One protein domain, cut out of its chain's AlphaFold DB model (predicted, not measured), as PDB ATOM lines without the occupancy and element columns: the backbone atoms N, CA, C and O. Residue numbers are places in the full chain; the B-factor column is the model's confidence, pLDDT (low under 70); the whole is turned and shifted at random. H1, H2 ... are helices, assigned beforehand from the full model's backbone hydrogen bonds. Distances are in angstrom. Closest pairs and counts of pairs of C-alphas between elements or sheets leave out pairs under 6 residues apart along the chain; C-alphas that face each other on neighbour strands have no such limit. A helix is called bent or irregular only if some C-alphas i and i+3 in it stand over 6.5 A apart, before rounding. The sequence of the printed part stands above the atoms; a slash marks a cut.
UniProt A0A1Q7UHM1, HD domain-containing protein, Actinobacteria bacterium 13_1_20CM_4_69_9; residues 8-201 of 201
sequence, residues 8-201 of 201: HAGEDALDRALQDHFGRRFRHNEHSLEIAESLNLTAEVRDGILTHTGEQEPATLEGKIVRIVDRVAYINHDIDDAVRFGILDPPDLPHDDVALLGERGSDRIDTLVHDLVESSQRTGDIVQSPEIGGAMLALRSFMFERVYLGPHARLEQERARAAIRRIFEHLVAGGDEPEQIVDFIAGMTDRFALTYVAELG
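Overview. This is residues 8 to 201 of the 201 residues of the protein "HD domain-containing protein" of Actinobacteria bacterium 13_1_20CM_4_69_9 (UniProt A0A1Q7UHM1). Two lobes of helices stand at the ends of an open frame: H1, H8, H9 and H10 make one, H4, H5, H6 and H7 the other. The short hairpin of H2 and H3 bridges the lobes along one side, while H7 and H8 meet near their ends in a corner at another, with a gap between the lobes. The printed part has 194 residues with ten named helices, H1 to H10 in chain order, and no named strand; its class is all helix. It is only just loose, close to compact, with a radius of gyration of the C-alphas of 19.6 A and spans of 56 by 42 by 24 A.

Arrangement. Begin at H1, residues 8 to 22, which touches residues 157 to 168 alone of H8, residues 151 to 174; the closest C-alphas, of Ala 13 and Arg 161, are 5.1 A apart. Their tilt is shallow at 34.9 degrees, only just short of steep. Next come H2, residues 28 to 38, and H3, residues 43 to 51, a helical hairpin at a shallow tilt of 18 degrees, closest at C-alphas 29 and 50, 5.1 A. H3 touches residues 63 to 66 alone of H4, residues 61 to 84, with C-alphas 48 and 63 closest at 4.8 A. H5, residues 95 to 101, touches H6, residues 105 to 123, closest at C-alphas 101 and 108, 4.8 A. H7, residues 130 to 148, touches H4 at a steep tilt of 47 degrees, closest at C-alphas 75 and 140, 6.1 A. H7 and H8 are close but not clearly touching and about perpendicular at 73 degrees. H8 and H9, residues 178 to 186, form a helical hairpin, closest at C-alphas 171 and 181, 6.5 A. H10, residues 190 to 199, touches H8, closest at C-alphas 163 and 197, 6.2 A. H4 is apart from H8, H9 and H10. Every O i to N i+4 pair is within hydrogen-bond range in H1, H2, H3, H5, H6, H7, H9 and H10; H4 has 19 of 20 and H8 18 of 20.

Along the chain. Find C-alpha 8 at (144.858, 102.251, 138.179), where H1 begins its 20.5 A. H4 starts at C-alpha 61, (149.521, 120.285, 157.393), and runs 34.8 A; H6 spans 26.9 A and H7 25.2 A. H8 spans 35.5 A and is irregular, with C-alphas 152 and 155 7.0 A apart. H10 ends at C-alpha 199, (143.717, 78.287, 137.429).

Size, cuts and confidence. Look to the C-alphas of Arg 122 and Gly 201 for the two farthest apart, 60.6 A. The printed part has no cut and no long link. The mean pLDDT of the printed part is 94.5, and residue 201 is under 70.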
ATOM      1  N   HIS A   8     146.027 101.552 138.731       89.00
ATOM      2  CA  HIS A   8     144.858 102.251 138.179       89.00
ATOM      3  C   HIS A   8     144.042 101.404 137.195       89.00
ATOM      4  O   HIS A   8     142.820 101.511 137.158       89.00
ATOM      5  N   ALA A   9     144.690 100.537 136.409       92.00
ATOM      6  CA  ALA A   9     143.978  99.691 135.456       92.00
ATOM      7  C   ALA A   9     143.085  98.662 136.162       92.00
ATOM      8  O   ALA A   9     141.984  98.382 135.682       92.00
ATOM      9  N   GLY A  10     143.549  98.119 137.291       95.31
ATOM     10  CA  GLY A  10     142.757  97.212 138.113       95.31
ATOM     11  C   GLY A  10     141.685  97.924 138.924       95.31
ATOM     12  O   GLY A  10     140.576  97.411 139.025       95.31
ATOM     13  N   GLU A  11     141.971  99.127 139.430       95.56
ATOM     14  CA  GLU A  11     140.979  99.966 140.113       95.56
ATOM     15  C   GLU A  11     139.812 100.311 139.185       95.56
ATOM     16  O   GLU A  11     138.660 100.064 139.534       95.56
ATOM     17  N   ASP A  12     140.105 100.769 137.963       95.19
ATOM     18  CA  ASP A  12     139.101 101.011 136.922       95.19
ATOM     19  C   ASP A  12     138.267  99.759 136.616       95.19
ATOM     20  O   ASP A  12     137.061  99.845 136.374       95.19
ATOM     21  N   ALA A  13     138.919  98.594 136.545       97.06
ATOM     22  CA  ALA A  13     138.260  97.335 136.218       97.06
ATOM     23  C   ALA A  13     137.308  96.892 137.333       97.06
ATOM     24  O   ALA A  13     136.169  96.521 137.048       97.06
ATOM     25  N   LEU A  14     137.771  96.963 138.584       97.75
ATOM     26  CA  LEU A  14     136.999  96.596 139.763       97.75
ATOM     27  C   LEU A  14     135.825  97.562 139.980       97.75
ATOM     28  O   LEU A  14     134.699  97.106 140.159       97.75
ATOM     29  N   ASP A  15     136.052  98.879 139.870       97.81
ATOM     30  CA  ASP A  15     135.000  99.903 139.971       97.81
ATOM     31  C   ASP A  15     133.902  99.683 138.922       97.81
ATOM     32  O   ASP A  15     132.715  99.779 139.235       97.81
ATOM     33  N   ARG A  16     134.265  99.361 137.674       97.81
ATOM     34  CA  ARG A  16     133.280  99.068 136.617       97.81
ATOM     35  C   ARG A  16     132.506  97.784 136.892       97.81
ATOM     36  O   ARG A  16     131.285  97.798 136.798       97.81
ATOM     37  N   ALA A  17     133.187  96.705 137.267       97.81
ATOM     38  CA  ALA A  17     132.532  95.429 137.544       97.81
ATOM     39  C   ALA A  17     131.539  95.534 138.720       97.81
ATOM     40  O   ALA A  17     130.418  95.031 138.636       97.81
ATOM     41  N   LEU A  18     131.900  96.261 139.782       98.06
ATOM     42  CA  LEU A  18     131.004  96.539 140.911       98.06
ATOM     43  C   LEU A  18     129.804  97.401 140.520       98.06
ATOM     44  O   LEU A  18     128.694  97.149 140.995       98.06
ATOM     45  N   GLN A  19     129.997  98.396 139.651       97.81
ATOM     46  CA  GLN A  19     128.893  99.202 139.130       97.81
ATOM     47  C   GLN A  19     127.930  98.347 138.308       97.81
ATOM     48  O   GLN A  19     126.722  98.420 138.529       97.81
ATOM     49  N   ASP A  20     128.462  97.511 137.417       97.44
ATOM     50  CA  ASP A  20     127.674  96.674 136.512       97.44
ATOM     51  C   ASP A  20     126.838  95.624 137.267       97.44
ATOM     52  O   ASP A  20     125.692  95.368 136.895       97.44
ATOM     53  N   HIS A  21     127.381  95.029 138.334       97.44
ATOM     54  CA  HIS A  21     126.717  93.946 139.071       97.44
ATOM     55  C   HIS A  21     125.917  94.408 140.292       97.44
ATOM     56  O   HIS A  21     124.880  93.823 140.603       97.44
ATOM     57  N   PHE A  22     126.389  95.439 140.991       97.38
ATOM     58  CA  PHE A  22     125.862  95.822 142.303       97.38
ATOM     59  C   PHE A  22     125.511  97.311 142.414       97.38
ATOM     60  O   PHE A  22     125.006  97.738 143.450       97.38
ATOM     61  N   GLY A  23     125.777  98.122 141.382       96.62
ATOM     62  CA  GLY A  23     125.561  99.571 141.421       96.62
ATOM     63  C   GLY A  23     126.467 100.307 142.416       96.62
ATOM     64  O   GLY A  23     126.135 101.414 142.840       96.62
ATOM     65  N   ARG A  24     127.592  99.698 142.817       95.19
ATOM     66  CA  ARG A  24     128.528 100.230 143.820       95.19
ATOM     67  C   ARG A  24     129.818 100.714 143.182       95.19
ATOM     68  O   ARG A  24     130.215 100.212 142.140       95.19
ATOM     69  N   ARG A  25     130.473 101.676 143.830       95.44
ATOM     70  CA  ARG A  25     131.781 102.199 143.420       95.44
ATOM     71  C   ARG A  25     132.898 101.548 144.220       95.44
ATOM     72  O   ARG A  25     132.679 101.144 145.358       95.44
ATOM     73  N   PHE A  26     134.085 101.513 143.631       95.88
ATOM     74  CA  PHE A  26     135.326 101.221 144.332       95.88
ATOM     75  C   PHE A  26     136.304 102.376 144.165       95.88
ATOM     76  O   PHE A  26     136.514 102.884 143.060       95.88
ATOM     77  N   ARG A  27     136.900 102.776 145.286       94.88
ATOM     78  CA  ARG A  27     137.936 103.798 145.378       94.88
ATOM     79  C   ARG A  27     139.024 103.303 146.315       94.88
ATOM     80  O   ARG A  27     138.754 102.967 147.467       94.88
ATOM     81  N   HIS A  28     140.259 103.283 145.831       94.56
ATOM     82  CA  HIS A  28     141.399 102.759 146.583       94.56
ATOM     83  C   HIS A  28     141.626 103.452 147.942       94.56
ATOM     84  O   HIS A  28     142.028 102.811 148.916       94.56
ATOM     85  N   ASN A  29     141.362 104.759 148.030       94.50
ATOM     86  CA  ASN A  29     141.516 105.570 149.237       94.50
ATOM     87  C   ASN A  29     140.409 105.291 150.265       94.50
ATOM     88  O   ASN A  29     140.699 105.242 151.456       94.50
ATOM     89  N   GLU A  30     139.173 105.048 149.814       94.81
ATOM     90  CA  GLU A  30     138.054 104.654 150.684       94.81
ATOM     91  C   GLU A  30     138.283 103.249 151.253       94.81
ATOM     92  O   GLU A  30     138.200 103.050 152.461       94.81
ATOM     93  N   HIS A  31     138.702 102.296 150.420       94.81
ATOM     94  CA  HIS A  31     139.040 100.955 150.897       94.81
ATOM     95  C   HIS A  31     140.260 100.960 151.845       94.81
ATOM     96  O   HIS A  31     140.293 100.271 152.863       94.81
ATOM     97  N   SER A  32     141.264 101.803 151.576       94.75
ATOM     98  CA  SER A  32     142.398 101.984 152.499       94.75
ATOM     99  C   SER A  32     141.981 102.557 153.850       94.75
ATOM    100  O   SER A  32     142.608 102.236 154.862       94.75
ATOM    101  N   LEU A  33     140.951 103.408 153.878       95.44
ATOM    102  CA  LEU A  33     140.398 103.944 155.116       95.44
ATOM    103  C   LEU A  33     139.774 102.827 155.962       95.44
ATOM    104  O   LEU A  33     140.067 102.763 157.152       95.44
ATOM    105  N   GLU A  34     139.008 101.914 155.362       93.62
ATOM    106  CA  GLU A  34     138.424 100.757 156.065       93.62
ATOM    107  C   GLU A  34     139.518  99.898 156.727       93.62
ATOM    108  O   GLU A  34     139.434  99.541 157.908       93.62
ATOM    109  N   ILE A  35     140.614  99.643 156.002       93.25
ATOM    110  CA  ILE A  35     141.784  98.937 156.541       93.25
ATOM    111  C   ILE A  35     142.398  99.730 157.703       93.25
ATOM    112  O   ILE A  35     142.672  99.165 158.764       93.25
ATOM    113  N   ALA A  36     142.604 101.039 157.544       94.94
ATOM    114  CA  ALA A  36     143.164 101.899 158.586       94.94
ATOM    115  C   ALA A  36     142.296 101.943 159.858       94.94
ATOM    116  O   ALA A  36     142.825 101.983 160.973       94.94
ATOM    117  N   GLU A  37     140.973 101.901 159.708       95.69
ATOM    118  CA  GLU A  37     140.023 101.818 160.817       95.69
ATOM    119  C   GLU A  37     140.112 100.480 161.548       95.69
ATOM    120  O   GLU A  37     140.155 100.463 162.780       95.69
ATOM    121  N   SER A  38     140.247  99.371 160.814       94.69
ATOM    122  CA  SER A  38     140.436  98.039 161.410       94.69
ATOM    123  C   SER A  38     141.716  97.936 162.253       94.69
ATOM    124  O   SER A  38     141.765  97.202 163.240       94.69
ATOM    125  N   LEU A  39     142.738  98.723 161.902       96.38
ATOM    126  CA  LEU A  39     144.010  98.816 162.619       96.38
ATOM    127  C   LEU A  39     143.983  99.821 163.784       96.38
ATOM    128  O   LEU A  39     145.002  99.994 164.454       96.38
ATOM    129  N   ASN A  40     142.840 100.471 164.048       97.06
ATOM    130  CA  ASN A  40     142.671 101.476 165.099       97.06
ATOM    131  C   ASN A  40     143.686 102.636 164.990       97.06
ATOM    132  O   ASN A  40     144.258 103.083 165.989       97.06
ATOM    133  N   LEU A  41     143.943 103.110 163.763       97.31
ATOM    134  CA  LEU A  41     144.822 104.258 163.524       97.31
ATOM    135  C   LEU A  41     144.161 105.580 163.946       97.31
ATOM    136  O   LEU A  41     142.934 105.701 164.045       97.31
ATOM    137  N   THR A  42     144.980 106.607 164.197       97.94
ATOM    138  CA  THR A  42     144.482 107.916 164.646       97.94
ATOM    139  C   THR A  42     143.615 108.586 163.577       97.94
ATOM    140  O   THR A  42     143.644 108.216 162.400       97.94
ATOM    141  N   ALA A  43     142.787 109.551 163.987       97.81
ATOM    142  CA  ALA A  43     141.899 110.256 163.063       97.81
ATOM    143  C   ALA A  43     142.685 111.008 161.975       97.81
ATOM    144  O   ALA A  43     142.276 111.011 160.823       97.81
ATOM    145  N   GLU A  44     143.842 111.566 162.323       97.25
ATOM    146  CA  GLU A  44     144.715 112.326 161.424       97.25
ATOM    147  C   GLU A  44     145.340 111.431 160.348       97.25
ATOM    148  O   GLU A  44     145.421 111.818 159.185       97.25
ATOM    149  N   VAL A  45     145.755 110.213 160.716       96.69
ATOM    150  CA  VAL A  45     146.294 109.240 159.754       96.69
ATOM    151  C   VAL A  45     145.199 108.768 158.798       96.69
ATOM    152  O   VAL A  45     145.425 108.685 157.594       96.69
ATOM    153  N   ARG A  46     144.001 108.491 159.326       97.12
ATOM    154  CA  ARG A  46     142.832 108.094 158.531       97.12
ATOM    155  C   ARG A  46     142.403 109.183 157.550       97.12
ATOM    156  O   ARG A  46     142.191 108.885 156.379       97.12
ATOM    157  N   ASP A  47     142.342 110.431 158.006       97.31
ATOM    158  CA  ASP A  47     142.052 111.594 157.164       97.31
ATOM    159  C   ASP A  47     143.084 111.742 156.042       97.31
ATOM    160  O   ASP A  47     142.708 111.830 154.874       97.31
ATOM    161  N   GLY A  48     144.379 111.664 156.368       96.00
ATOM    162  CA  GLY A  48     145.449 111.709 155.373       96.00
ATOM    163  C   GLY A  48     145.325 110.605 154.317       96.00
ATOM    164  O   GLY A  48     145.460 110.879 153.129       96.00
ATOM    165  N   ILE A  49     145.003 109.370 154.721       95.31
ATOM    166  CA  ILE A  49     144.759 108.252 153.793       95.31
ATOM    167  C   ILE A  49     143.541 108.519 152.907       95.31
ATOM    168  O   ILE A  49     143.607 108.290 151.703       95.31
ATOM    169  N   LEU A  50     142.437 109.018 153.459       95.62
ATOM    170  CA  LEU A  50     141.229 109.273 152.677       95.62
ATOM    171  C   LEU A  50     141.439 110.397 151.648       95.62
ATOM    172  O   LEU A  50     140.950 110.305 150.524       95.62
ATOM    173  N   THR A  51     142.177 111.442 152.019       95.50
ATOM    174  CA  THR A  51     142.222 112.728 151.297       95.50
ATOM    175  C   THR A  51     143.536 112.993 150.551       95.50
ATOM    176  O   THR A  51     143.729 114.066 149.967       95.50
ATOM    177  N   HIS A  52     144.454 112.016 150.506       91.88
ATOM    178  CA  HIS A  52     145.693 112.130 149.718       91.88
ATOM    179  C   HIS A  52     145.433 112.267 148.206       91.88
ATOM    180  O   HIS A  52     146.279 112.772 147.467       91.88
ATOM    181  N   THR A  53     144.257 111.850 147.741       88.44
ATOM    182  CA  THR A  53     143.813 111.921 146.347       88.44
ATOM    183  C   THR A  53     142.503 112.708 146.223       88.44
ATOM    184  O   THR A  53     141.889 113.088 147.217       88.44
ATOM    185  N   GLY A  54     142.056 112.962 144.992       87.44
ATOM    186  CA  GLY A  54     140.796 113.660 144.722       87.44
ATOM    187  C   GLY A  54     140.845 115.162 145.016       87.44
ATOM    188  O   GLY A  54     141.917 115.766 145.046       87.44
ATOM    189  N   GLU A  55     139.674 115.779 145.176       88.00
ATOM    190  CA  GLU A  55     139.527 117.234 145.358       88.00
ATOM    191  C   GLU A  55     139.658 117.667 146.822       88.00
ATOM    192  O   GLU A  55     140.181 118.745 147.099       88.00
ATOM    193  N   GLN A  56     139.236 116.821 147.764       93.06
ATOM    194  CA  GLN A  56     139.232 117.138 149.190       93.06
ATOM    195  C   GLN A  56     140.651 117.218 149.743       93.06
ATOM    196  O   GLN A  56     141.416 116.273 149.592       93.06
ATOM    197  N   GLU A  57     141.011 118.328 150.386       93.75
ATOM    198  CA  GLU A  57     142.307 118.479 151.054       93.75
ATOM    199  C   GLU A  57     142.356 117.782 152.421       93.75
ATOM    200  O   GLU A  57     141.347 117.794 153.133       93.75
ATOM    201  N   PRO A  58     143.527 117.239 152.814       96.69
ATOM    202  CA  PRO A  58     143.766 116.786 154.178       96.69
ATOM    203  C   PRO A  58     143.585 117.904 155.205       96.69
ATOM    204  O   PRO A  58     143.937 119.061 154.960       96.69
ATOM    205  N   ALA A  59     143.081 117.542 156.383       96.31
ATOM    206  CA  ALA A  59     142.827 118.467 157.480       96.31
ATOM    207  C   ALA A  59     144.116 118.950 158.166       96.31
ATOM    208  O   ALA A  59     144.147 120.049 158.721       96.31
ATOM    209  N   THR A  60     145.174 118.135 158.150       97.38
ATOM    210  CA  THR A  60     146.466 118.444 158.784       97.38
ATOM    211  C   THR A  60     147.485 118.965 157.774       97.38
ATOM    212  O   THR A  60     147.478 118.575 156.603       97.38
ATOM    213  N   LEU A  61     148.413 119.813 158.231       97.19
ATOM    214  CA  LEU A  61     149.521 120.285 157.393       97.19
ATOM    215  C   LEU A  61     150.405 119.107 156.961       97.19
ATOM    216  O   LEU A  61     150.813 119.025 155.809       97.19
ATOM    217  N   GLU A  62     150.640 118.142 157.848       96.88
ATOM    218  CA  GLU A  62     151.373 116.914 157.547       96.88
ATOM    219  C   GLU A  62     150.696 116.106 156.433       96.88
ATOM    220  O   GLU A  62     151.371 115.647 155.512       96.88
ATOM    221  N   GLY A  63     149.365 115.979 156.463       96.56
ATOM    222  CA  GLY A  63     148.602 115.334 155.396       96.56
ATOM    223  C   GLY A  63     148.750 116.068 154.063       96.56
ATOM    224  O   GLY A  63     149.000 115.435 153.033       96.56
ATOM    225  N   LYS A  64     148.673 117.406 154.073       96.88
ATOM    226  CA  LYS A  64     148.905 118.225 152.873       96.88
ATOM    227  C   LYS A  64     150.324 118.045 152.318       96.88
ATOM    228  O   LYS A  64     150.484 117.923 151.105       96.88
ATOM    229  N   ILE A  65     151.342 117.959 153.184       96.38
ATOM    230  CA  ILE A  65     152.732 117.690 152.777       96.38
ATOM    231  C   ILE A  65     152.815 116.337 152.077       96.38
ATOM    232  O   ILE A  65     153.324 116.270 150.960       96.38
ATOM    233  N   VAL A  66     152.283 115.275 152.692       94.75
ATOM    234  CA  VAL A  66     152.291 113.922 152.109       94.75
ATOM    235  C   VAL A  66     151.647 113.929 150.724       94.75
ATOM    236  O   VAL A  66     152.227 113.395 149.781       94.75
ATOM    237  N   ARG A  67     150.506 114.606 150.568       93.31
ATOM    238  CA  ARG A  67     149.799 114.712 149.286       93.31
ATOM    239  C   ARG A  67     150.621 115.376 148.173       93.31
ATOM    240  O   ARG A  67     150.491 114.989 147.011       93.31
ATOM    241  N   ILE A  68     151.435 116.383 148.488       94.31
ATOM    242  CA  ILE A  68     152.305 117.034 147.494       94.31
ATOM    243  C   ILE A  68     153.546 116.178 147.231       94.31
ATOM    244  O   ILE A  68     153.887 115.931 146.075       94.31
ATOM    245  N   VAL A  69     154.202 115.693 148.286       93.25
ATOM    246  CA  VAL A  69     155.459 114.936 148.188       93.25
ATOM    247  C   VAL A  69     155.267 113.598 147.469       93.25
ATOM    248  O   VAL A  69     156.163 113.182 146.740       93.25
ATOM    249  N   ASP A  70     154.096 112.970 147.582       91.00
ATOM    250  CA  ASP A  70     153.739 111.786 146.791       91.00
ATOM    251  C   ASP A  70     153.882 112.049 145.278       91.00
ATOM    252  O   ASP A  70     154.518 111.284 144.553       91.00
ATOM    253  N   ARG A  71     153.420 113.215 144.808       90.81
ATOM    254  CA  ARG A  71     153.548 113.628 143.400       90.81
ATOM    255  C   ARG A  71     154.997 113.923 143.017       90.81
ATOM    256  O   ARG A  71     155.400 113.598 141.902       90.81
ATOM    257  N   VAL A  72     155.774 114.514 143.927       92.88
ATOM    258  CA  VAL A  72     157.211 114.769 143.723       92.88
ATOM    259  C   VAL A  72     157.962 113.452 143.532       92.88
ATOM    260  O   VAL A  72     158.741 113.325 142.588       92.88
ATOM    261  N   ALA A  73     157.722 112.463 144.392       88.69
ATOM    262  CA  ALA A  73     158.363 111.156 144.297       88.69
ATOM    263  C   ALA A  73     157.962 110.428 143.006       88.69
ATOM    264  O   ALA A  73     158.831 109.978 142.258       88.69
ATOM    265  N   TYR A  74     156.659 110.385 142.720       86.19
ATOM    266  CA  TYR A  74     156.094 109.722 141.549       86.19
ATOM    267  C   TYR A  74     156.684 110.240 140.233       86.19
ATOM    268  O   TYR A  74     157.220 109.462 139.454       86.19
ATOM    269  N   ILE A  75     156.673 111.560 140.004       91.12
ATOM    270  CA  ILE A  75     157.155 112.138 138.738       91.12
ATOM    271  C   ILE A  75     158.625 111.789 138.488       91.12
ATOM    272  O   ILE A  75     158.998 111.488 137.358       91.12
ATOM    273  N   ASN A  76     159.469 111.836 139.522       88.69
ATOM    274  CA  ASN A  76     160.896 111.577 139.350       88.69
ATOM    275  C   ASN A  76     161.179 110.101 139.054       88.69
ATOM    276  O   ASN A  76     161.878 109.808 138.086       88.69
ATOM    277  N   HIS A  77     160.609 109.185 139.839       87.19
ATOM    278  CA  HIS A  77     160.808 107.754 139.613       87.19
ATOM    279  C   HIS A  77     160.222 107.290 138.275       87.19
ATOM    280  O   HIS A  77     160.870 106.523 137.566       87.19
ATOM    281  N   ASP A  78     159.061 107.812 137.885       90.19
ATOM    282  CA  ASP A  78     158.417 107.440 136.627       90.19
ATOM    283  C   ASP A  78     159.194 107.905 135.400       90.19
ATOM    284  O   ASP A  78     159.243 107.191 134.400       90.19
ATOM    285  N   ILE A  79     159.786 109.104 135.445       92.06
ATOM    286  CA  ILE A  79     160.643 109.590 134.356       92.06
ATOM    287  C   ILE A  79     161.857 108.673 134.224       92.06
ATOM    288  O   ILE A  79     162.159 108.217 133.120       92.06
ATOM    289  N   ASP A  80     162.522 108.375 135.342       90.81
ATOM    290  CA  ASP A  80     163.707 107.518 135.357       90.81
ATOM    291  C   ASP A  80     163.390 106.116 134.812       90.81
ATOM    292  O   ASP A  80     164.128 105.600 133.968       90.81
ATOM    293  N   ASP A  81     162.272 105.516 135.229       91.00
ATOM    294  CA  ASP A  81     161.843 104.203 134.747       91.00
ATOM    295  C   ASP A  81     161.415 104.245 133.274       91.00
ATOM    296  O   ASP A  81     161.854 103.404 132.485       91.00
ATOM    297  N   ALA A  82     160.629 105.238 132.853       92.00
ATOM    298  CA  ALA A  82     160.198 105.361 131.462       92.00
ATOM    299  C   ALA A  82     161.388 105.512 130.502       92.00
ATOM    300  O   ALA A  82     161.411 104.876 129.444       92.00
ATOM    301  N   VAL A  83     162.405 106.289 130.887       92.00
ATOM    302  CA  VAL A  83     163.654 106.414 130.123       92.00
ATOM    303  C   VAL A  83     164.435 105.103 130.145       92.00
ATOM    304  O   VAL A  83     164.867 104.612 129.100       92.00
ATOM    305  N   ARG A  84     164.590 104.482 131.319       91.44
ATOM    306  CA  ARG A  84     165.324 103.220 131.478       91.44
ATOM    307  C   ARG A  84     164.739 102.080 130.645       91.44
ATOM    308  O   ARG A  84     165.498 101.254 130.138       91.44
ATOM    309  N   PHE A  85     163.416 102.018 130.516       91.50
ATOM    310  CA  PHE A  85     162.717 101.001 129.729       91.50
ATOM    311  C   PHE A  85     162.517 101.393 128.256       91.50
ATOM    312  O   PHE A  85     161.933 100.615 127.502       91.50
ATOM    313  N   GLY A  86     163.016 102.558 127.825       91.19
ATOM    314  CA  GLY A  86     162.894 103.032 126.443       91.19
ATOM    315  C   GLY A  86     161.457 103.366 126.032       91.19
ATOM    316  O   GLY A  86     161.122 103.308 124.853       91.19
ATOM    317  N   ILE A  87     160.594 103.664 127.006       92.25
ATOM    318  CA  ILE A  87     159.220 104.135 126.786       92.25
ATOM    319  C   ILE A  87     159.224 105.615 126.386       92.25
ATOM    320  O   ILE A  87     158.371 106.051 125.613       92.25
ATOM    321  N   LEU A  88     160.175 106.375 126.930       93.19
ATOM    322  CA  LEU A  88     160.322 107.808 126.730       93.19
ATOM    323  C   LEU A  88     161.779 108.140 126.405       93.19
ATOM    324  O   LEU A  88     162.682 107.715 127.124       93.19
ATOM    325  N   ASP A  89     162.003 108.954 125.378       92.25
ATOM    326  CA  ASP A  89     163.310 109.554 125.136       92.25
ATOM    327  C   ASP A  89     163.415 110.879 125.917       92.25
ATOM    328  O   ASP A  89     162.491 111.691 125.853       92.25
ATOM    329  N   PRO A  90     164.518 111.165 126.640       89.94
ATOM    330  CA  PRO A  90     164.647 112.402 127.419       89.94
ATOM    331  C   PRO A  90     164.349 113.704 126.647       89.94
ATOM    332  O   PRO A  90     163.737 114.595 127.231       89.94
ATOM    333  N   PRO A  91     164.705 113.841 125.350       92.00
ATOM    334  CA  PRO A  91     164.336 115.011 124.550       92.00
ATOM    335  C   PRO A  91     162.831 115.200 124.304       92.00
ATOM    336  O   PRO A  91     162.440 116.286 123.885       92.00
ATOM    337  N   ASP A  92     161.998 114.181 124.529       92.38
ATOM    338  CA  ASP A  92     160.541 114.290 124.388       92.38
ATOM    339  C   ASP A  92     159.882 114.976 125.590       92.38
ATOM    340  O   ASP A  92     158.715 115.366 125.502       92.38
ATOM    341  N   LEU A  93     160.598 115.104 126.714       93.19
ATOM    342  CA  LEU A  93     160.097 115.790 127.899       93.19
ATOM    343  C   LEU A  93     159.795 117.268 127.593       93.19
ATOM    344  O   LEU A  93     160.498 117.894 126.794       93.19
ATOM    345  N   PRO A  94     158.780 117.864 128.247       94.62
ATOM    346  CA  PRO A  94     158.460 119.270 128.059       94.62
ATOM    347  C   PRO A  94     159.629 120.142 128.529       94.62
ATOM    348  O   PRO A  94     159.923 120.245 129.720       94.62
ATOM    349  N   HIS A  95     160.318 120.739 127.555       92.94
ATOM    350  CA  HIS A  95     161.599 121.409 127.759       92.94
ATOM    351  C   HIS A  95     161.523 122.526 128.803       92.94
ATOM    352  O   HIS A  95     162.383 122.601 129.674       92.94
ATOM    353  N   ASP A  96     160.493 123.370 128.738       94.19
ATOM    354  CA  ASP A  96     160.372 124.530 129.625       94.19
ATOM    355  C   ASP A  96     160.128 124.105 131.082       94.19
ATOM    356  O   ASP A  96     160.770 124.634 131.990       94.19
ATOM    357  N   ASP A  97     159.290 123.087 131.308       95.06
ATOM    358  CA  ASP A  97     159.034 122.539 132.645       95.06
ATOM    359  C   ASP A  97     160.280 121.842 133.212       95.06
ATOM    360  O   ASP A  97     160.612 122.003 134.384       95.06
ATOM    361  N   VAL A  98     161.011 121.084 132.387       93.88
ATOM    362  CA  VAL A  98     162.257 120.428 132.812       93.88
ATOM    363  C   VAL A  98     163.361 121.443 133.089       93.88
ATOM    364  O   VAL A  98     164.079 121.279 134.069       93.88
ATOM    365  N   ALA A  99     163.493 122.492 132.279       94.88
ATOM    366  CA  ALA A  99     164.480 123.544 132.503       94.88
ATOM    367  C   ALA A  99     164.198 124.325 133.794       94.88
ATOM    368  O   ALA A  99     165.130 124.683 134.511       94.88
ATOM    369  N   LEU A 100     162.918 124.561 134.100       96.44
ATOM    370  CA  LEU A 100     162.489 125.237 135.320       96.44
ATOM    371  C   LEU A 100     162.678 124.362 136.567       96.44
ATOM    372  O   LEU A 100     163.135 124.847 137.596       96.44
ATOM    373  N   LEU A 101     162.325 123.078 136.484       96.25
ATOM    374  CA  LEU A 101     162.389 122.171 137.628       96.25
ATOM    375  C   LEU A 101     163.801 121.618 137.862       96.25
ATOM    376  O   LEU A 101     164.226 121.500 139.004       96.25
ATOM    377  N   GLY A 102     164.524 121.274 136.800       94.81
ATOM    378  CA  GLY A 102     165.851 120.660 136.835       94.81
ATOM    379  C   GLY A 102     165.951 119.451 135.900       94.81
ATOM    380  O   GLY A 102     165.012 118.668 135.767       94.81
ATOM    381  N   GLU A 103     167.099 119.258 135.249       89.75
ATOM    382  CA  GLU A 103     167.277 118.161 134.286       89.75
ATOM    383  C   GLU A 103     167.335 116.791 134.977       89.75
ATOM    384  O   GLU A 103     166.695 115.832 134.536       89.75
ATOM    385  N   ARG A 104     168.072 116.694 136.090       91.12
ATOM    386  CA  ARG A 104     168.240 115.447 136.848       91.12
ATOM    387  C   ARG A 104     167.136 115.299 137.888       91.12
ATOM    388  O   ARG A 104     166.637 116.290 138.415       91.12
ATOM    389  N   GLY A 105     166.823 114.055 138.258       91.12
ATOM    390  CA  GLY A 105     165.876 113.774 139.342       91.12
ATOM    391  C   GLY A 105     166.253 114.463 140.660       91.12
ATOM    392  O   GLY A 105     165.390 115.033 141.318       91.12
ATOM    393  N   SER A 106     167.546 114.506 141.006       94.19
ATOM    394  CA  SER A 106     168.035 115.225 142.195       94.19
ATOM    395  C   SER A 106     167.734 116.720 142.151       94.19
ATOM    396  O   SER A 106     167.278 117.273 143.145       94.19
ATOM    397  N   ASP A 107     167.966 117.351 141.001       95.50
ATOM    398  CA  ASP A 107     167.826 118.798 140.824       95.50
ATOM    399  C   ASP A 107     166.343 119.181 140.890       95.50
ATOM    400  O   ASP A 107     165.957 120.113 141.588       95.50
ATOM    401  N   ARG A 108     165.484 118.379 140.250       95.94
ATOM    402  CA  ARG A 108     164.028 118.534 140.306       95.94
ATOM    403  C   ARG A 108     163.457 118.339 141.704       95.94
ATOM    404  O   ARG A 108     162.596 119.118 142.105       95.94
ATOM    405  N   ILE A 109     163.914 117.335 142.455       96.44
ATOM    406  CA  ILE A 109     163.509 117.158 143.859       96.44
ATOM    407  C   ILE A 109     163.913 118.385 144.678       96.44
ATOM    408  O   ILE A 109     163.087 118.901 145.429       96.44
ATOM    409  N   ASP A 110     165.148 118.857 144.516       97.19
ATOM    410  CA  ASP A 110     165.669 120.010 145.248       97.19
ATOM    411  C   ASP A 110     164.816 121.262 145.006       97.19
ATOM    412  O   ASP A 110     164.320 121.854 145.966       97.19
ATOM    413  N   THR A 111     164.535 121.596 143.742       97.94
ATOM    414  CA  THR A 111     163.677 122.731 143.368       97.94
ATOM    415  C   THR A 111     162.267 122.605 143.947       97.94
ATOM    416  O   THR A 111     161.754 123.549 144.551       97.94
ATOM    417  N   LEU A 112     161.628 121.439 143.789       97.62
ATOM    418  CA  LEU A 112     160.250 121.213 144.238       97.62
ATOM    419  C   LEU A 112     160.115 121.306 145.762       97.62
ATOM    420  O   LEU A 112     159.126 121.848 146.258       97.62
ATOM    421  N   VAL A 113     161.096 120.780 146.501       97.31
ATOM    422  CA  VAL A 113     161.107 120.799 147.969       97.31
ATOM    423  C   VAL A 113     161.404 122.200 148.498       97.31
ATOM    424  O   VAL A 113     160.704 122.647 149.407       97.31
ATOM    425  N   HIS A 114     162.384 122.913 147.936       98.12
ATOM    426  CA  HIS A 114     162.678 124.290 148.345       98.12
ATOM    427  C   HIS A 114     161.482 125.213 148.106       98.12
ATOM    428  O   HIS A 114     161.068 125.918 149.028       98.12
ATOM    429  N   ASP A 115     160.866 125.151 146.922       98.38
ATOM    430  CA  ASP A 115     159.680 125.953 146.616       98.38
ATOM    431  C   ASP A 115     158.519 125.657 147.572       98.38
ATOM    432  O   ASP A 115     157.887 126.592 148.073       98.38
ATOM    433  N   LEU A 116     158.272 124.376 147.872       98.12
ATOM    434  CA  LEU A 116     157.253 123.966 148.835       98.12
ATOM    435  C   LEU A 116     157.520 124.591 150.208       98.12
ATOM    436  O   LEU A 116     156.620 125.191 150.790       98.12
ATOM    437  N   VAL A 117     158.745 124.490 150.730       98.19
ATOM    438  CA  VAL A 117     159.096 125.020 152.058       98.19
ATOM    439  C   VAL A 117     158.974 126.545 152.101       98.19
ATOM    440  O   VAL A 117     158.311 127.085 152.988       98.19
ATOM    441  N   GLU A 118     159.566 127.253 151.139       98.25
ATOM    442  CA  GLU A 118     159.594 128.720 151.118       98.25
ATOM    443  C   GLU A 118     158.212 129.332 150.854       98.25
ATOM    444  O   GLU A 118     157.831 130.342 151.457       98.25
ATOM    445  N   SER A 119     157.424 128.738 149.956       98.12
ATOM    446  CA  SER A 119     156.060 129.190 149.674       98.12
ATOM    447  C   SER A 119     155.122 128.898 150.839       98.12
ATOM    448  O   SER A 119     154.327 129.768 151.215       98.12
ATOM    449  N   SER A 120     155.279 127.742 151.485       98.12
ATOM    450  CA  SER A 120     154.496 127.405 152.672       98.12
ATOM    451  C   SER A 120     154.806 128.334 153.846       98.12
ATOM    452  O   SER A 120     153.903 128.866 154.490       98.12
ATOM    453  N   GLN A 121     156.088 128.633 154.081       97.44
ATOM    454  CA  GLN A 121     156.505 129.540 155.153       97.44
ATOM    455  C   GLN A 121     155.923 130.953 154.992       97.44
ATOM    456  O   GLN A 121     155.571 131.593 155.983       97.44
ATOM    457  N   ARG A 122     155.813 131.454 153.754       96.75
ATOM    458  CA  ARG A 122     155.263 132.791 153.470       96.75
ATOM    459  C   ARG A 122     153.750 132.877 153.655       96.75
ATOM    460  O   ARG A 122     153.248 133.946 153.997       96.75
ATOM    461  N   THR A 123     153.033 131.793 153.380       96.19
ATOM    462  CA  THR A 123     151.562 131.779 153.345       96.19
ATOM    463  C   THR A 123     150.935 131.255 154.633       96.19
ATOM    464  O   THR A 123     149.791 131.596 154.925       96.19
ATOM    465  N   GLY A 124     151.680 130.482 155.429       95.56
ATOM    466  CA  GLY A 124     151.167 129.838 156.638       95.56
ATOM    467  C   GLY A 124     150.296 128.606 156.361       95.56
ATOM    468  O   GLY A 124     149.607 128.152 157.270       95.56
ATOM    469  N   ASP A 125     150.328 128.075 155.137       97.31
ATOM    470  CA  ASP A 125     149.687 126.822 154.715       97.31
ATOM    471  C   ASP A 125     150.665 126.023 153.837       97.31
ATOM    472  O   ASP A 125     151.728 126.526 153.492       97.31
ATOM    473  N   ILE A 126     150.342 124.782 153.482       97.62
ATOM    474  CA  ILE A 126     151.197 123.927 152.652       97.62
ATOM    475  C   ILE A 126     150.882 124.135 151.174       97.62
ATOM    476  O   ILE A 126     149.877 123.638 150.668       97.62
ATOM    477  N   VAL A 127     151.751 124.867 150.478       96.69
ATOM    478  CA  VAL A 127     151.553 125.255 149.076       96.69
ATOM    479  C   VAL A 127     152.871 125.302 148.306       96.69
ATOM    480  O   VAL A 127     153.924 125.604 148.864       96.69
ATOM    481  N   GLN A 128     152.787 125.074 146.997       97.38
ATOM    482  CA  GLN A 128     153.841 125.411 146.038       97.38
ATOM    483  C   GLN A 128     153.517 126.740 145.354       97.38
ATOM    484  O   GLN A 128     152.353 127.153 145.298       97.38
ATOM    485  N   SER A 129     154.530 127.419 144.820       97.94
ATOM    486  CA  SER A 129     154.296 128.613 144.010       97.94
ATOM    487  C   SER A 129     153.533 128.262 142.723       97.94
ATOM    488  O   SER A 129     153.634 127.137 142.224       97.94
ATOM    489  N   PRO A 130     152.776 129.212 142.136       97.50
ATOM    490  CA  PRO A 130     152.068 128.970 140.878       97.50
ATOM    491  C   PRO A 130     152.987 128.541 139.727       97.50
ATOM    492  O   PRO A 130     152.566 127.782 138.862       97.50
ATOM    493  N   GLU A 131     154.231 129.022 139.722       97.56
ATOM    494  CA  GLU A 131     155.230 128.721 138.698       97.56
ATOM    495  C   GLU A 131     155.755 127.285 138.837       97.56
ATOM    496  O   GLU A 131     155.591 126.477 137.924       97.56
ATOM    497  N   ILE A 132     156.296 126.925 140.005       97.94
ATOM    498  CA  ILE A 132     156.885 125.598 140.235       97.94
ATOM    499  C   ILE A 132     155.812 124.508 140.333       97.94
ATOM    500  O   ILE A 132     155.936 123.448 139.715       97.94
ATOM    501  N   GLY A 133     154.719 124.770 141.053       96.75
ATOM    502  CA  GLY A 133     153.582 123.853 141.130       96.75
ATOM    503  C   GLY A 133     152.902 123.654 139.770       96.75
ATOM    504  O   GLY A 133     152.490 122.539 139.443       96.75
ATOM    505  N   GLY A 134     152.837 124.710 138.950       96.94
ATOM    506  CA  GLY A 134     152.337 124.649 137.577       96.94
ATOM    507  C   GLY A 134     153.189 123.746 136.688       96.94
ATOM    508  O   GLY A 134     152.649 122.843 136.047       96.94
ATOM    509  N   ALA A 135     154.512 123.916 136.723       97.25
ATOM    510  CA  ALA A 135     155.446 123.078 135.973       97.25
ATOM    511  C   ALA A 135     155.406 121.609 136.418       97.25
ATOM    512  O   ALA A 135     155.393 120.695 135.592       97.25
ATOM    513  N   MET A 136     155.304 121.353 137.729       96.06
ATOM    514  CA  MET A 136     155.134 119.993 138.251       96.06
ATOM    515  C   MET A 136     153.853 119.340 137.710       96.06
ATOM    516  O   MET A 136     153.863 118.175 137.306       96.06
ATOM    517  N   LEU A 137     152.741 120.082 137.686       94.25
ATOM    518  CA  LEU A 137     151.464 119.587 137.173       94.25
ATOM    519  C   LEU A 137     151.499 119.331 135.659       94.25
ATOM    520  O   LEU A 137     150.934 118.332 135.202       94.25
ATOM    521  N   ALA A 138     152.158 120.202 134.895       95.44
ATOM    522  CA  ALA A 138     152.348 120.032 133.459       95.44
ATOM    523  C   ALA A 138     153.183 118.778 133.158       95.44
ATOM    524  O   ALA A 138     152.735 117.901 132.413       95.44
ATOM    525  N   LEU A 139     154.321 118.618 133.839       95.19
ATOM    526  CA  LEU A 139     155.185 117.446 133.705       95.19
ATOM    527  C   LEU A 139     154.461 116.149 134.098       95.19
ATOM    528  O   LEU A 139     154.545 115.147 133.388       95.19
ATOM    529  N   ARG A 140     153.673 116.166 135.181       93.06
ATOM    530  CA  ARG A 140     152.831 115.023 135.571       93.06
ATOM    531  C   ARG A 140     151.794 114.674 134.508       93.06
ATOM    532  O   ARG A 140     151.597 113.496 134.222       93.06
ATOM    533  N   SER A 141     151.121 115.676 133.945       93.44
ATOM    534  CA  SER A 141     150.124 115.473 132.884       93.44
ATOM    535  C   SER A 141     150.764 114.838 131.650       93.44
ATOM    536  O   SER A 141     150.254 113.844 131.139       93.44
ATOM    537  N   PHE A 142     151.938 115.333 131.248       94.81
ATOM    538  CA  PHE A 142     152.725 114.749 130.165       94.81
ATOM    539  C   PHE A 142     153.063 113.275 130.430       94.81
ATOM    540  O   PHE A 142     152.825 112.419 129.574       94.81
ATOM    541  N   MET A 143     153.571 112.961 131.626       93.19
ATOM    542  CA  MET A 143     153.911 111.586 132.003       93.19
ATOM    543  C   MET A 143     152.685 110.675 131.976       93.19
ATOM    544  O   MET A 143     152.751 109.561 131.457       93.19
ATOM    545  N   PHE A 144     151.542 111.156 132.464       89.81
ATOM    546  CA  PHE A 144     150.295 110.402 132.422       89.81
ATOM    547  C   PHE A 144     149.871 110.067 130.985       89.81
ATOM    548  O   PHE A 144     149.574 108.916 130.669       89.81
ATOM    549  N   GLU A 145     149.902 111.037 130.078       90.62
ATOM    550  CA  GLU A 145     149.511 110.819 128.684       90.62
ATOM    551  C   GLU A 145     150.485 109.909 127.927       90.62
ATOM    552  O   GLU A 145     150.063 109.025 127.176       90.62
ATOM    553  N   ARG A 146     151.792 110.112 128.114       90.44
ATOM    554  CA  ARG A 146     152.828 109.412 127.345       90.44
ATOM    555  C   ARG A 146     153.146 108.028 127.881       90.44
ATOM    556  O   ARG A 146     153.305 107.115 127.073       90.44
ATOM    557  N   VAL A 147     153.236 107.880 129.200       89.06
ATOM    558  CA  VAL A 147     153.637 106.637 129.871       89.06
ATOM    559  C   VAL A 147     152.403 105.828 130.256       89.06
ATOM    560  O   VAL A 147     152.240 104.697 129.818       89.06
ATOM    561  N   TYR A 148     151.451 106.418 130.975       83.69
ATOM    562  CA  TYR A 148     150.308 105.654 131.486       83.69
ATOM    563  C   TYR A 148     149.237 105.374 130.430       83.69
ATOM    564  O   TYR A 148     148.673 104.284 130.404       83.69
ATOM    565  N   LEU A 149     148.950 106.319 129.534       86.19
ATOM    566  CA  LEU A 149     147.957 106.149 128.460       86.19
ATOM    567  C   LEU A 149     148.583 105.839 127.092       86.19
ATOM    568  O   LEU A 149     147.878 105.742 126.076       86.19
ATOM    569  N   GLY A 150     149.904 105.664 127.061       87.38
ATOM    570  CA  GLY A 150     150.663 105.424 125.847       87.38
ATOM    571  C   GLY A 150     150.293 104.104 125.153       87.38
ATOM    572  O   GLY A 150     149.814 103.161 125.788       87.38
ATOM    573  N   PRO A 151     150.549 103.973 123.836       87.44
ATOM    574  CA  PRO A 151     150.254 102.748 123.088       87.44
ATOM    575  C   PRO A 151     150.904 101.483 123.666       87.44
ATOM    576  O   PRO A 151     150.308 100.411 123.593       87.44
ATOM    577  N   HIS A 152     152.095 101.613 124.257       86.25
ATOM    578  CA  HIS A 152     152.838 100.507 124.864       86.25
ATOM    579  C   HIS A 152     152.114  99.910 126.087       86.25
ATOM    580  O   HIS A 152     152.208  98.707 126.314       86.25
ATOM    581  N   ALA A 153     151.349 100.717 126.831       86.56
ATOM    582  CA  ALA A 153     150.630 100.280 128.025       86.56
ATOM    583  C   ALA A 153     149.272  99.631 127.708       86.56
ATOM    584  O   ALA A 153     148.734  98.897 128.535       86.56
ATOM    585  N   ARG A 154     148.704  99.857 126.511       87.25
ATOM    586  CA  ARG A 154     147.329  99.430 126.179       87.25
ATOM    587  C   ARG A 154     147.107  97.932 126.319       87.25
ATOM    588  O   ARG A 154     146.137  97.529 126.953       87.25
ATOM    589  N   LEU A 155     147.995  97.118 125.745       88.94
ATOM    590  CA  LEU A 155     147.837  95.663 125.768       88.94
ATOM    591  C   LEU A 155     147.877  95.124 127.202       88.94
ATOM    592  O   LEU A 155     147.049  94.298 127.575       88.94
ATOM    593  N   GLU A 156     148.812  95.613 128.014       88.62
ATOM    594  CA  GLU A 156     148.926  95.205 129.415       88.62
ATOM    595  C   GLU A 156     147.738  95.703 130.249       88.62
ATOM    596  O   GLU A 156     147.197  94.944 131.046       88.62
ATOM    597  N   GLN A 157     147.233  96.917 130.007       90.69
ATOM    598  CA  GLN A 157     146.011  97.409 130.654       90.69
ATOM    599  C   GLN A 157     144.768  96.599 130.272       90.69
ATOM    600  O   GLN A 157     143.912  96.346 131.119       90.69
ATOM    601  N   GLU A 158     144.638  96.192 129.009       92.94
ATOM    602  CA  GLU A 158     143.555  95.312 128.561       92.94
ATOM    603  C   GLU A 158     143.643  93.940 129.235       92.94
ATOM    604  O   GLU A 158     142.631  93.436 129.725       92.94
ATOM    605  N   ARG A 159     144.852  93.369 129.337       93.75
ATOM    606  CA  ARG A 159     145.098  92.116 130.066       93.75
ATOM    607  C   ARG A 159     144.756  92.241 131.546       93.75
ATOM    608  O   ARG A 159     144.045  91.384 132.064       93.75
ATOM    609  N   ALA A 160     145.196  93.312 132.201       93.94
ATOM    610  CA  ALA A 160     144.891  93.603 133.599       93.94
ATOM    611  C   ALA A 160     143.378  93.715 133.843       93.94
ATOM    612  O   ALA A 160     142.832  93.045 134.719       93.94
ATOM    613  N   ARG A 161     142.674  94.498 133.015       95.94
ATOM    614  CA  ARG A 161     141.213  94.652 133.098       95.94
ATOM    615  C   ARG A 161     140.487  93.326 132.888       95.94
ATOM    616  O   ARG A 161     139.558  93.017 133.630       95.94
ATOM    617  N   ALA A 162     140.914  92.534 131.904       96.50
ATOM    618  CA  ALA A 162     140.345  91.215 131.646       96.50
ATOM    619  C   ALA A 162     140.600  90.240 132.806       96.50
ATOM    620  O   ALA A 162     139.701  89.485 133.168       96.50
ATOM    621  N   ALA A 163     141.792  90.276 133.409       97.44
ATOM    622  CA  ALA A 163     142.133  89.460 134.568       97.44
ATOM    623  C   ALA A 163     141.223  89.784 135.760       97.44
ATOM    624  O   ALA A 163     140.537  88.888 136.248       97.44
ATOM    625  N   ILE A 164     141.138  91.057 136.164       98.12
ATOM    626  CA  ILE A 164     140.262  91.492 137.266       98.12
ATOM    627  C   ILE A 164     138.808  91.109 136.997       98.12
ATOM    628  O   ILE A 164     138.153  90.550 137.872       98.12
ATOM    629  N   ARG A 165     138.317  91.335 135.774       97.56
ATOM    630  CA  ARG A 165     136.946  90.981 135.399       97.56
ATOM    631  C   ARG A 165     136.676  89.479 135.506       97.56
ATOM    632  O   ARG A 165     135.649  89.107 136.056       97.56
ATOM    633  N   ARG A 166     137.586  88.617 135.036       97.88
ATOM    634  CA  ARG A 166     137.427  87.155 135.154       97.88
ATOM    635  C   ARG A 166     137.391  86.700 136.612       97.88
ATOM    636  O   ARG A 166     136.558  85.868 136.955       97.88
ATOM    637  N   ILE A 167     138.274  87.244 137.457       98.31
ATOM    638  CA  ILE A 167     138.279  86.949 138.899       98.31
ATOM    639  C   ILE A 167     136.942  87.370 139.509       98.31
ATOM    640  O   ILE A 167     136.288  86.573 140.171       98.31
ATOM    641  N   PHE A 168     136.512  88.600 139.232       98.38
ATOM    642  CA  PHE A 168     135.259  89.149 139.732       98.38
ATOM    643  C   PHE A 168     134.050  88.294 139.329       98.38
ATOM    644  O   PHE A 168     133.275  87.881 140.187       98.38
ATOM    645  N   GLU A 169     133.907  87.980 138.039       98.00
ATOM    646  CA  GLU A 169     132.805  87.162 137.515       98.00
ATOM    647  C   GLU A 169     132.779  85.764 138.148       98.00
ATOM    648  O   GLU A 169     131.701  85.242 138.439       98.00
ATOM    649  N   HIS A 170     133.949  85.172 138.403       98.12
ATOM    650  CA  HIS A 170     134.048  83.888 139.090       98.12
ATOM    651  C   HIS A 170     133.520  83.952 140.530       98.12
ATOM    652  O   HIS A 170     132.729  83.093 140.917       98.12
ATOM    653  N   LEU A 171     133.905  84.972 141.303       98.06
ATOM    654  CA  LEU A 171     133.468  85.138 142.696       98.06
ATOM    655  C   LEU A 171     131.962  85.433 142.786       98.06
ATOM    656  O   LEU A 171     131.250  84.825 143.583       98.06
ATOM    657  N   VAL A 172     131.440  86.276 141.885       97.94
ATOM    658  CA  VAL A 172     129.990  86.512 141.767       97.94
ATOM    659  C   VAL A 172     129.243  85.209 141.473       97.94
ATOM    660  O   VAL A 172     128.216  84.932 142.090       97.94
ATOM    661  N   ALA A 173     129.746  84.384 140.550       97.19
ATOM    662  CA  ALA A 173     129.143  83.085 140.247       97.19
ATOM    663  C   ALA A 173     129.233  82.096 141.427       97.19
ATOM    664  O   ALA A 173     128.377  81.219 141.554       97.19
ATOM    665  N   GLY A 174     130.243  82.249 142.288       96.62
ATOM    666  CA  GLY A 174     130.391  81.532 143.555       96.62
ATOM    667  C   GLY A 174     129.399  81.961 144.641       96.62
ATOM    668  O   GLY A 174     129.210  81.219 145.605       96.62
ATOM    669  N   GLY A 175     128.717  83.096 144.459       97.19
ATOM    670  CA  GLY A 175     127.762  83.651 145.419       97.19
ATOM    671  C   GLY A 175     128.400  84.526 146.498       97.19
ATOM    672  O   GLY A 175     127.771  84.725 147.534       97.19
ATOM    673  N   ASP A 176     129.621  85.019 146.273       97.81
ATOM    674  CA  ASP A 176     130.281  85.943 147.196       97.81
ATOM    675  C   ASP A 176     129.594  87.319 147.190       97.81
ATOM    676  O   ASP A 176     129.171  87.830 146.147       97.81
ATOM    677  N   GLU A 177     129.507  87.937 148.367       97.12
ATOM    678  CA  GLU A 177     128.962  89.284 148.531       97.12
ATOM    679  C   GLU A 177     129.977  90.354 148.074       97.12
ATOM    680  O   GLU A 177     131.191  90.121 148.107       97.12
ATOM    681  N   PRO A 178     129.527  91.563 147.680       96.25
ATOM    682  CA  PRO A 178     130.403  92.574 147.082       96.25
ATOM    683  C   PRO A 178     131.601  92.965 147.956       96.25
ATOM    684  O   PRO A 178     132.696  93.149 147.431       96.25
ATOM    685  N   GLU A 179     131.419  93.072 149.275       94.31
ATOM    686  CA  GLU A 179     132.491  93.340 150.240       94.31
ATOM    687  C   GLU A 179     133.576  92.260 150.200       94.31
ATOM    688  O   GLU A 179     134.760  92.573 150.134       94.31
ATOM    689  N   GLN A 180     133.177  90.985 150.170       96.12
ATOM    690  CA  GLN A 180     134.112  89.856 150.137       96.12
ATOM    691  C   GLN A 180     134.911  89.849 148.833       96.12
ATOM    692  O   GLN A 180     136.109  89.571 148.834       96.12
ATOM    693  N   ILE A 181     134.252  90.193 147.723       97.31
ATOM    694  CA  ILE A 181     134.884  90.314 146.409       97.31
ATOM    695  C   ILE A 181     135.917  91.444 146.410       97.31
ATOM    696  O   ILE A 181     137.035  91.248 145.930       97.31
ATOM    697  N   VAL A 182     135.554  92.615 146.947       96.19
ATOM    698  CA  VAL A 182     136.459  93.766 147.064       96.19
ATOM    699  C   VAL A 182     137.676  93.402 147.901       96.19
ATOM    700  O   VAL A 182     138.789  93.519 147.394       96.19
ATOM    701  N   ASP A 183     137.472  92.906 149.122       94.81
ATOM    702  CA  ASP A 183     138.555  92.543 150.039       94.81
ATOM    703  C   ASP A 183     139.497  91.510 149.412       94.81
ATOM    704  O   ASP A 183     140.724  91.628 149.488       94.81
ATOM    705  N   PHE A 184     138.928  90.498 148.750       96.19
ATOM    706  CA  PHE A 184     139.711  89.432 148.144       96.19
ATOM    707  C   PHE A 184     140.532  89.929 146.956       96.19
ATOM    708  O   PHE A 184     141.731  89.657 146.904       96.19
ATOM    709  N   ILE A 185     139.925  90.670 146.021       97.06
ATOM    710  CA  ILE A 185     140.620  91.187 144.834       97.06
ATOM    711  C   ILE A 185     141.634  92.264 145.225       97.06
ATOM    712  O   ILE A 185     142.777  92.204 144.774       97.06
ATOM    713  N   ALA A 186     141.250  93.235 146.058       94.94
ATOM    714  CA  ALA A 186     142.127  94.330 146.464       94.94
ATOM    715  C   ALA A 186     143.313  93.852 147.319       94.94
ATOM    716  O   ALA A 186     144.379  94.463 147.286       94.94
ATOM    717  N   GLY A 187     143.160  92.728 148.027       93.81
ATOM    718  CA  GLY A 187     144.237  92.072 148.771       93.81
ATOM    719  C   GLY A 187     145.222  91.263 147.916       93.81
ATOM    720  O   GLY A 187     146.232  90.783 148.440       93.81
ATOM    721  N   MET A 188     144.966  91.078 146.616       95.94
ATOM    722  CA  MET A 188     145.862  90.318 145.744       95.94
ATOM    723  C   MET A 188     147.109  91.119 145.348       95.94
ATOM    724  O   MET A 188     147.109  92.340 145.242       95.94
ATOM    725  N   THR A 189     148.175  90.392 145.018       95.56
ATOM    726  CA  THR A 189     149.291  90.938 144.229       95.56
ATOM    727  C   THR A 189     149.060  90.666 142.744       95.56
ATOM    728  O   THR A 189     148.403  89.680 142.405       95.56
ATOM    729  N   ASP A 190     149.677  91.446 141.853       94.88
ATOM    730  CA  ASP A 190     149.639  91.228 140.394       94.88
ATOM    731  C   ASP A 190     149.964  89.781 140.016       94.88
ATOM    732  O   ASP A 190     149.246  89.139 139.249       94.88
ATOM    733  N   ARG A 191     151.022  89.224 140.616       95.06
ATOM    734  CA  ARG A 191     151.437  87.843 140.353       95.06
ATOM    735  C   ARG A 191     150.367  86.843 140.781       95.06
ATOM    736  O   ARG A 191     150.103  85.899 140.045       95.06
ATOM    737  N   PHE A 192     149.775  87.037 141.959       96.62
ATOM    738  CA  PHE A 192     148.734  86.147 142.464       96.62
ATOM    739  C   PHE A 192     147.468  86.228 141.606       96.62
ATOM    740  O   PHE A 192     146.945  85.187 141.228       96.62
ATOM    741  N   ALA A 193     147.033  87.432 141.225       97.00
ATOM    742  CA  ALA A 193     145.877  87.628 140.355       97.00
ATOM    743  C   ALA A 193     146.046  86.908 139.004       97.00
ATOM    744  O   ALA A 193     145.143  86.205 138.554       97.00
ATOM    745  N   LEU A 194     147.226  87.013 138.380       95.62
ATOM    746  CA  LEU A 194     147.518  86.302 137.130       95.62
ATOM    747  C   LEU A 194     147.519  84.777 137.306       95.62
ATOM    748  O   LEU A 194     146.993  84.064 136.451       95.62
ATOM    749  N   THR A 195     148.096  84.272 138.401       96.81
ATOM    750  CA  THR A 195     148.068  82.838 138.723       96.81
ATOM    751  C   THR A 195     146.641  82.346 138.943       96.81
ATOM    752  O   THR A 195     146.251  81.355 138.336       96.81
ATOM    753  N   TYR A 196     145.844  83.076 139.723       96.81
ATOM    754  CA  TYR A 196     144.449  82.743 139.991       96.81
ATOM    755  C   TYR A 196     143.647  82.644 138.689       96.81
ATOM    756  O   TYR A 196     142.993  81.640 138.440       96.81
ATOM    757  N   VAL A 197     143.768  83.632 137.793       96.44
ATOM    758  CA  VAL A 197     143.096  83.608 136.481       96.44
ATOM    759  C   VAL A 197     143.514  82.409 135.629       96.44
ATOM    760  O   VAL A 197     142.682  81.865 134.907       96.44
ATOM    761  N   ALA A 198     144.782  81.997 135.687       94.62
ATOM    762  CA  ALA A 198     145.259  80.826 134.954       94.62
ATOM    763  C   ALA A 198     144.672  79.507 135.492       94.62
ATOM    764  O   ALA A 198     144.518  78.555 134.731       94.62
ATOM    765  N   GLU A 199     144.327  79.454 136.780       95.00
ATOM    766  CA  GLU A 199     143.717  78.287 137.429       95.00
ATOM    767  C   GLU A 199     142.200  78.190 137.197       95.00
ATOM    768  O   GLU A 199     141.643  77.096 137.292       95.00
ATOM    769  N   LEU A 200     141.536  79.294 136.834       90.94
ATOM    770  CA  LEU A 200     140.091  79.323 136.554       90.94
ATOM    771  C   LEU A 200     139.671  78.564 135.280       90.94
ATOM    772  O   LEU A 200     138.486  78.264 135.133       90.94
ATOM    773  N   GLY A 201     140.613  78.240 134.382       67.25
ATOM    774  CA  GLY A 201     140.329  77.695 133.045       67.25
ATOM    775  C   GLY A 201     139.990  78.796 132.050       67.25
ATOM    776  O   GLY A 201     138.834  79.268 132.027       67.25
TER     777      GLY A 201